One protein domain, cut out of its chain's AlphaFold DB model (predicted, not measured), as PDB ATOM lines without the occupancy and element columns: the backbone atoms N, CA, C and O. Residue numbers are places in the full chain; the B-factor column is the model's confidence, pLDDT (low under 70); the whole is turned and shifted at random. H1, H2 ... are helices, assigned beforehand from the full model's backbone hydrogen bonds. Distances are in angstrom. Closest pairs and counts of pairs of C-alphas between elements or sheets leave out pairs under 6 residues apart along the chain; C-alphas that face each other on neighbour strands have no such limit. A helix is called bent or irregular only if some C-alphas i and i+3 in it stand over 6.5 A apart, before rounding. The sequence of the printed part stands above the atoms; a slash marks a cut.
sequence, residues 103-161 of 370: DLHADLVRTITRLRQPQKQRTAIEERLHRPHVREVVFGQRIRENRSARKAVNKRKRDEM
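Overview. This is residues 103 to 161 of the 370 residues of an uncharacterized protein of Peniophora sp. CONT (UniProt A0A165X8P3). One long helix, H2, makes the length of this domain, and a much shorter helix, H1, sits off its first end, joined to it by a stretched link and pointing across its direction. The two helices do not pack on each other, and the shape is an open, angular one without a core. The printed part has 59 residues with two named helices, H1 then H2, and no named strand; the class is all helix. The whole is extended, with a radius of gyration of the C-alphas of 19.7 A, and elongated, spanning 55 by 32 by 19 A.

Along the chain. Find C-alpha 103 at (200.442, 174.418, 176.565); from there H1, residues 103 to 116, runs 19.9 A to C-alpha 116 at (181.490, 169.896, 172.554). After a link of 7 residues, H2, residues 124 to 161, begins with C-alpha 124 at (184.505, 149.764, 162.823). It runs 54.9 A to C-alpha 161 at (184.272, 140.773, 216.946).

Arrangement. H1 and H2 are apart, with no C-alpha of the one within 8 A of the other. Look near residue 131 for a kink of 28 degrees in H2. H2 is neither bent nor irregular, but only just: C-alphas 129 and 132 are 6.5 A apart. In H1 every O i to N i+4 pair is within hydrogen-bond range; in H2, 32 of 34 are.

Size, cuts and confidence. The C-alphas of Thr 123 and Met 161, the two farthest apart, are 56.1 A from each other. The printed part has no cut, and the link from H1 to H2 is short. Residues 103 to 121, 123 to 129 and 131 to 161 stand free. The mean pLDDT of the printed part is 77.0; look for values under 70 at residues 118 to 122, 124, 128 and 161.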
ATOM      1  N   ASP A 103     200.639 175.823 176.923       74.38
ATOM      2  CA  ASP A 103     200.442 174.418 176.565       74.38
ATOM      3  C   ASP A 103     199.210 173.808 177.258       74.38
ATOM      4  O   ASP A 103     198.360 173.198 176.610       74.38
ATOM      5  N   LEU A 104     199.037 174.061 178.560       76.19
ATOM      6  CA  LEU A 104     197.877 173.594 179.326       76.19
ATOM      7  C   LEU A 104     196.587 174.295 178.872       76.19
ATOM      8  O   LEU A 104     195.522 173.683 178.849       76.19
ATOM      9  N   HIS A 105     196.675 175.567 178.473       78.56
ATOM     10  CA  HIS A 105     195.538 176.288 177.904       78.56
ATOM     11  C   HIS A 105     195.125 175.683 176.557       78.56
ATOM     12  O   HIS A 105     193.936 175.469 176.319       78.56
ATOM     13  N   ALA A 106     196.089 175.361 175.691       76.56
ATOM     14  CA  ALA A 106     195.822 174.710 174.412       76.56
ATOM     15  C   ALA A 106     195.178 173.324 174.597       76.56
ATOM     16  O   ALA A 106     194.198 173.010 173.916       76.56
ATOM     17  N   ASP A 107     195.654 172.533 175.558       78.69
ATOM     18  CA  ASP A 107     195.091 171.216 175.874       78.69
ATOM     19  C   ASP A 107     193.686 171.303 176.488       78.69
ATOM     20  O   ASP A 107     192.798 170.522 176.128       78.69
ATOM     21  N   LEU A 108     193.432 172.292 177.349       80.06
ATOM     22  CA  LEU A 108     192.097 172.574 177.884       80.06
ATOM     23  C   LEU A 108     191.125 173.007 176.786       80.06
ATOM     24  O   LEU A 108     190.021 172.480 176.683       80.06
ATOM     25  N   VAL A 109     191.531 173.918 175.903       83.25
ATOM     26  CA  VAL A 109     190.692 174.325 174.768       83.25
ATOM     27  C   VAL A 109     190.431 173.135 173.842       83.25
ATOM     28  O   VAL A 109     189.295 172.931 173.411       83.25
ATOM     29  N   ARG A 110     191.439 172.299 173.572       80.25
ATOM     30  CA  ARG A 110     191.298 171.108 172.722       80.25
ATOM     31  C   ARG A 110     190.355 170.077 173.334       80.25
ATOM     32  O   ARG A 110     189.533 169.507 172.617       80.25
ATOM     33  N   THR A 111     190.450 169.845 174.637       79.19
ATOM     34  CA  THR A 111     189.577 168.912 175.360       79.19
ATOM     35  C   THR A 111     188.145 169.430 175.428       79.19
ATOM     36  O   THR A 111     187.237 168.694 175.056       79.19
ATOM     37  N   ILE A 112     187.929 170.706 175.760       79.06
ATOM     38  CA  ILE A 112     186.598 171.338 175.735       79.06
ATOM     39  C   ILE A 112     185.986 171.257 174.334       79.06
ATOM     40  O   ILE A 112     184.827 170.881 174.180       79.06
ATOM     41  N   THR A 113     186.767 171.560 173.297       78.81
ATOM     42  CA  THR A 113     186.299 171.474 171.907       78.81
ATOM     43  C   THR A 113     185.950 170.034 171.529       78.81
ATOM     44  O   THR A 113     184.950 169.808 170.860       78.81
ATOM     45  N   ARG A 114     186.724 169.045 171.995       74.25
ATOM     46  CA  ARG A 114     186.439 167.618 171.783       74.25
ATOM     47  C   ARG A 114     185.173 167.156 172.511       74.25
ATOM     48  O   ARG A 114     184.459 166.331 171.962       74.25
ATOM     49  N   LEU A 115     184.900 167.681 173.705       73.56
ATOM     50  CA  LEU A 115     183.689 167.376 174.477       73.56
ATOM     51  C   LEU A 115     182.435 168.026 173.882       73.56
ATOM     52  O   LEU A 115     181.353 167.467 173.982       73.56
ATOM     53  N   ARG A 116     182.582 169.197 173.250       76.44
ATOM     54  CA  ARG A 116     181.490 169.896 172.554       76.44
ATOM     55  C   ARG A 116     181.211 169.358 171.152       76.44
ATOM     56  O   ARG A 116     180.194 169.709 170.564       76.44
ATOM     57  N   GLN A 117     182.114 168.561 170.585       74.56
ATOM     58  CA  GLN A 117     181.854 167.908 169.309       74.56
ATOM     59  C   GLN A 117     180.836 166.782 169.517       74.56
ATOM     60  O   GLN A 117     181.024 165.975 170.431       74.56
ATOM     61  N   PRO A 118     179.791 166.685 168.672       64.94
ATOM     62  CA  PRO A 118     178.869 165.562 168.726       64.94
ATOM     63  C   PRO A 118     179.665 164.270 168.553       64.94
ATOM     64  O   PRO A 118     180.623 164.214 167.771       64.94
ATOM     65  N   GLN A 119     179.301 163.251 169.325       62.62
ATOM     66  CA  GLN A 119     180.024 161.992 169.384       62.62
ATOM     67  C   GLN A 119     179.995 161.330 168.005       62.62
ATOM     68  O   GLN A 119     179.015 160.704 167.614       62.62
ATOM     69  N   LYS A 120     181.068 161.519 167.226       67.38
ATOM     70  CA  LYS A 120     181.196 160.904 165.905       67.38
ATOM     71  C   LYS A 120     181.113 159.395 166.083       67.38
ATOM     72  O   LYS A 120     181.868 158.834 166.884       67.38
ATOM     73  N   GLN A 121     180.209 158.757 165.341       62.28
ATOM     74  CA  GLN A 121     180.162 157.303 165.261       62.28
ATOM     75  C   GLN A 121     181.548 156.820 164.838       62.28
ATOM     76  O   GLN A 121     182.094 157.252 163.820       62.28
ATOM     77  N   ARG A 122     182.163 156.009 165.698       66.44
ATOM     78  CA  ARG A 122     183.509 155.498 165.463       66.44
ATOM     79  C   ARG A 122     183.446 154.521 164.311       66.44
ATOM     80  O   ARG A 122     182.528 153.711 164.228       66.44
ATOM     81  N   THR A 123     184.432 154.587 163.433       75.00
ATOM     82  CA  THR A 123     184.534 153.595 162.363       75.00
ATOM     83  C   THR A 123     184.794 152.211 162.971       75.00
ATOM     84  O   THR A 123     185.409 152.100 164.033       75.00
ATOM     85  N   ALA A 124     184.369 151.134 162.303       67.12
ATOM     86  CA  ALA A 124     184.505 149.764 162.823       67.12
ATOM     87  C   ALA A 124     185.957 149.388 163.204       67.12
ATOM     88  O   ALA A 124     186.190 148.565 164.088       67.12
ATOM     89  N   ILE A 125     186.950 150.014 162.564       71.94
ATOM     90  CA  ILE A 125     188.376 149.826 162.861       71.94
ATOM     91  C   ILE A 125     188.764 150.537 164.168       71.94
ATOM     92  O   ILE A 125     189.446 149.956 165.013       71.94
ATOM     93  N   GLU A 126     188.301 151.770 164.374       73.75
ATOM     94  CA  GLU A 126     188.523 152.526 165.615       73.75
ATOM     95  C   GLU A 126     187.812 151.877 166.804       73.75
ATOM     96  O   GLU A 126     188.330 151.872 167.920       73.75
ATOM     97  N   GLU A 127     186.642 151.283 166.575       73.88
ATOM     98  CA  GLU A 127     185.923 150.544 167.604       73.88
ATOM     99  C   GLU A 127     186.679 149.276 168.025       73.88
ATOM    100  O   GLU A 127     186.846 149.027 169.221       73.88
ATOM    101  N   ARG A 128     187.226 148.517 167.064       69.94
ATOM    102  CA  ARG A 128     188.069 147.342 167.344       69.94
ATOM    103  C   ARG A 128     189.318 147.693 168.153       69.94
ATOM    104  O   ARG A 128     189.691 146.922 169.030       69.94
ATOM    105  N   LEU A 129     189.920 148.858 167.912       74.94
ATOM    106  CA  LEU A 129     191.059 149.359 168.693       74.94
ATOM    107  C   LEU A 129     190.652 149.874 170.081       74.94
ATOM    108  O   LEU A 129     191.419 149.762 171.033       74.94
ATOM    109  N   HIS A 130     189.443 150.415 170.228       73.94
ATOM    110  CA  HIS A 130     188.967 150.954 171.502       73.94
ATOM    111  C   HIS A 130     188.409 149.884 172.453       73.94
ATOM    112  O   HIS A 130     188.510 150.027 173.671       73.94
ATOM    113  N   ARG A 131     187.829 148.798 171.928       74.31
ATOM    114  CA  ARG A 131     187.296 147.675 172.720       74.31
ATOM    115  C   ARG A 131     188.297 147.084 173.733       74.31
ATOM    116  O   ARG A 131     187.897 146.933 174.888       74.31
ATOM    117  N   PRO A 132     189.567 146.777 173.395       75.75
ATOM    118  CA  PRO A 132     190.528 146.283 174.385       75.75
ATOM    119  C   PRO A 132     190.845 147.332 175.459       75.75
ATOM    120  O   PRO A 132     190.881 146.993 176.638       75.75
ATOM    121  N   HIS A 133     190.951 148.612 175.088       72.19
ATOM    122  CA  HIS A 133     191.206 149.688 176.047       72.19
ATOM    123  C   HIS A 133     190.061 149.855 177.061       72.19
ATOM    124  O   HIS A 133     190.299 150.004 178.256       72.19
ATOM    125  N   VAL A 134     188.802 149.750 176.619       75.19
ATOM    126  CA  VAL A 134     187.641 149.758 177.531       75.19
ATOM    127  C   VAL A 134     187.665 148.553 178.455       75.19
ATOM    128  O   VAL A 134     187.418 148.702 179.647       75.19
ATOM    129  N   ARG A 135     187.992 147.365 177.933       74.38
ATOM    130  CA  ARG A 135     188.090 146.149 178.749       74.38
ATOM    131  C   ARG A 135     189.132 146.301 179.854       74.38
ATOM    132  O   ARG A 135     188.842 145.945 180.990       74.38
ATOM    133  N   GLU A 136     190.291 146.882 179.559       75.50
ATOM    134  CA  GLU A 136     191.332 147.157 180.560       75.50
ATOM    135  C   GLU A 136     190.880 148.173 181.617       75.50
ATOM    136  O   GLU A 136     191.068 147.944 182.814       75.50
ATOM    137  N   VAL A 137     190.234 149.269 181.203       76.75
ATOM    138  CA  VAL A 137     189.724 150.296 182.127       76.75
ATOM    139  C   VAL A 137     188.649 149.718 183.050       76.75
ATOM    140  O   VAL A 137     188.723 149.896 184.269       76.75
ATOM    141  N   VAL A 138     187.696 148.969 182.494       80.56
ATOM    142  CA  VAL A 138     186.626 148.302 183.249       80.56
ATOM    143  C   VAL A 138     187.204 147.245 184.190       80.56
ATOM    144  O   VAL A 138     186.786 147.142 185.342       80.56
ATOM    145  N   PHE A 139     188.211 146.488 183.753       82.50
ATOM    146  CA  PHE A 139     188.886 145.512 184.606       82.50
ATOM    147  C   PHE A 139     189.620 146.188 185.774       82.50
ATOM    148  O   PHE A 139     189.463 145.786 186.929       82.50
ATOM    149  N   GLY A 140     190.344 147.279 185.512       81.00
ATOM    150  CA  GLY A 140     190.995 148.081 186.549       81.00
ATOM    151  C   GLY A 140     190.009 148.746 187.519       81.00
ATOM    152  O   GLY A 140     190.333 148.960 188.691       81.00
ATOM    153  N   GLN A 141     188.799 149.065 187.062       81.88
ATOM    154  CA  GLN A 141     187.717 149.557 187.911       81.88
ATOM    155  C   GLN A 141     187.151 148.443 188.804       81.88
ATOM    156  O   GLN A 141     187.135 148.601 190.026       81.88
ATOM    157  N   ARG A 142     186.843 147.269 188.238       81.12
ATOM    158  CA  ARG A 142     186.395 146.089 189.001       81.12
ATOM    159  C   ARG A 142     187.405 145.648 190.059       81.12
ATOM    160  O   ARG A 142     187.016 145.206 191.136       81.12
ATOM    161  N   ILE A 143     188.709 145.769 189.800       82.56
ATOM    162  CA  ILE A 143     189.743 145.476 190.809       82.56
ATOM    163  C   ILE A 143     189.650 146.450 191.992       82.56
ATOM    164  O   ILE A 143     189.756 146.035 193.151       82.56
ATOM    165  N   ARG A 144     189.446 147.743 191.723       86.50
ATOM    166  CA  ARG A 144     189.317 148.769 192.769       86.50
ATOM    167  C   ARG A 144     188.056 148.565 193.606       86.50
ATOM    168  O   ARG A 144     188.149 148.618 194.831       86.50
ATOM    169  N   GLU A 145     186.936 148.254 192.964       86.25
ATOM    170  CA  GLU A 145     185.658 147.949 193.621       86.25
ATOM    171  C   GLU A 145     185.738 146.665 194.462       86.25
ATOM    172  O   GLU A 145     185.336 146.643 195.623       86.25
ATOM    173  N   ASN A 146     186.378 145.608 193.958       82.94
ATOM    174  CA  ASN A 146     186.613 144.401 194.755       82.94
ATOM    175  C   ASN A 146     187.518 144.669 195.967       82.94
ATOM    176  O   ASN A 146     187.338 144.080 197.037       82.94
ATOM    177  N   ARG A 147     188.495 145.572 195.836       83.00
ATOM    178  CA  ARG A 147     189.360 145.970 196.953       83.00
ATOM    179  C   ARG A 147     188.593 146.763 198.011       83.00
ATOM    180  O   ARG A 147     188.843 146.547 199.197       83.00
ATOM    181  N   SER A 148     187.690 147.665 197.624       83.25
ATOM    182  CA  SER A 148     186.850 148.399 198.582       83.25
ATOM    183  C   SER A 148     185.840 147.474 199.262       83.25
ATOM    184  O   SER A 148     185.723 147.524 200.485       83.25
ATOM    185  N   ALA A 149     185.218 146.553 198.522       79.88
ATOM    186  CA  ALA A 149     184.308 145.551 199.075       79.88
ATOM    187  C   ALA A 149     185.000 144.654 200.116       79.88
ATOM    188  O   ALA A 149     184.499 144.482 201.225       79.88
ATOM    189  N   ARG A 150     186.212 144.158 199.825       80.69
ATOM    190  CA  ARG A 150     187.004 143.374 200.796       80.69
ATOM    191  C   ARG A 150     187.367 144.174 202.046       80.69
ATOM    192  O   ARG A 150     187.328 143.633 203.147       80.69
ATOM    193  N   LYS A 151     187.701 145.461 201.898       85.94
ATOM    194  CA  LYS A 151     187.945 146.349 203.046       85.94
ATOM    195  C   LYS A 151     186.684 146.540 203.891       85.94
ATOM    196  O   LYS A 151     186.782 146.493 205.110       85.94
ATOM    197  N   ALA A 152     185.522 146.708 203.262       81.31
ATOM    198  CA  ALA A 152     184.246 146.857 203.958       81.31
ATOM    199  C   ALA A 152     183.852 145.582 204.720       81.31
ATOM    200  O   ALA A 152     183.465 145.665 205.881       81.31
ATOM    201  N   VAL A 153     184.025 144.405 204.112       85.38
ATOM    202  CA  VAL A 153     183.776 143.113 204.774       85.38
ATOM    203  C   VAL A 153     184.727 142.902 205.951       85.38
ATOM    204  O   VAL A 153     184.287 142.507 207.024       85.38
ATOM    205  N   ASN A 154     186.019 143.202 205.794       81.19
ATOM    206  CA  ASN A 154     186.977 143.077 206.896       81.19
ATOM    207  C   ASN A 154     186.704 144.071 208.031       81.19
ATOM    208  O   ASN A 154     186.938 143.733 209.185       81.19
ATOM    209  N   LYS A 155     186.202 145.271 207.714       85.56
ATOM    210  CA  LYS A 155     185.757 146.234 208.722       85.56
ATOM    211  C   LYS A 155     184.551 145.691 209.494       85.56
ATOM    212  O   LYS A 155     184.633 145.599 210.705       85.56
ATOM    213  N   ARG A 156     183.510 145.211 208.800       80.56
ATOM    214  CA  ARG A 156     182.330 144.600 209.442       80.56
ATOM    215  C   ARG A 156     182.694 143.419 210.340       80.56
ATOM    216  O   ARG A 156     182.256 143.378 211.475       80.56
ATOM    217  N   LYS A 157     183.575 142.523 209.883       79.00
ATOM    218  CA  LYS A 157     184.065 141.402 210.707       79.00
ATOM    219  C   LYS A 157     184.814 141.852 211.959       79.00
ATOM    220  O   LYS A 157     184.781 141.162 212.968       79.00
ATOM    221  N   ARG A 158     185.537 142.971 211.884       77.19
ATOM    222  CA  ARG A 158     186.218 143.546 213.047       77.19
ATOM    223  C   ARG A 158     185.211 144.170 214.012       77.19
ATOM    224  O   ARG A 158     185.305 143.912 215.204       77.19
ATOM    225  N   ASP A 159     184.244 144.910 213.483       78.62
ATOM    226  CA  ASP A 159     183.182 145.544 214.265       78.62
ATOM    227  C   ASP A 159     182.294 144.479 214.962       78.62
ATOM    228  O   ASP A 159     181.926 144.644 216.121       78.62
ATOM    229  N   GLU A 160     182.025 143.339 214.309       74.69
ATOM    230  CA  GLU A 160     181.315 142.182 214.888       74.69
ATOM    231  C   GLU A 160     182.111 141.507 216.023       74.69
ATOM    232  O   GLU A 160     181.548 141.197 217.071       74.69
ATOM    233  N   MET A 161     183.432 141.337 215.873       68.31
ATOM    234  CA  MET A 161     184.272 140.773 216.946       68.31
ATOM    235  C   MET A 161     184.418 141.706 218.157       68.31
ATOM    236  O   MET A 161     184.565 141.228 219.281       68.31
TER     237      MET A 161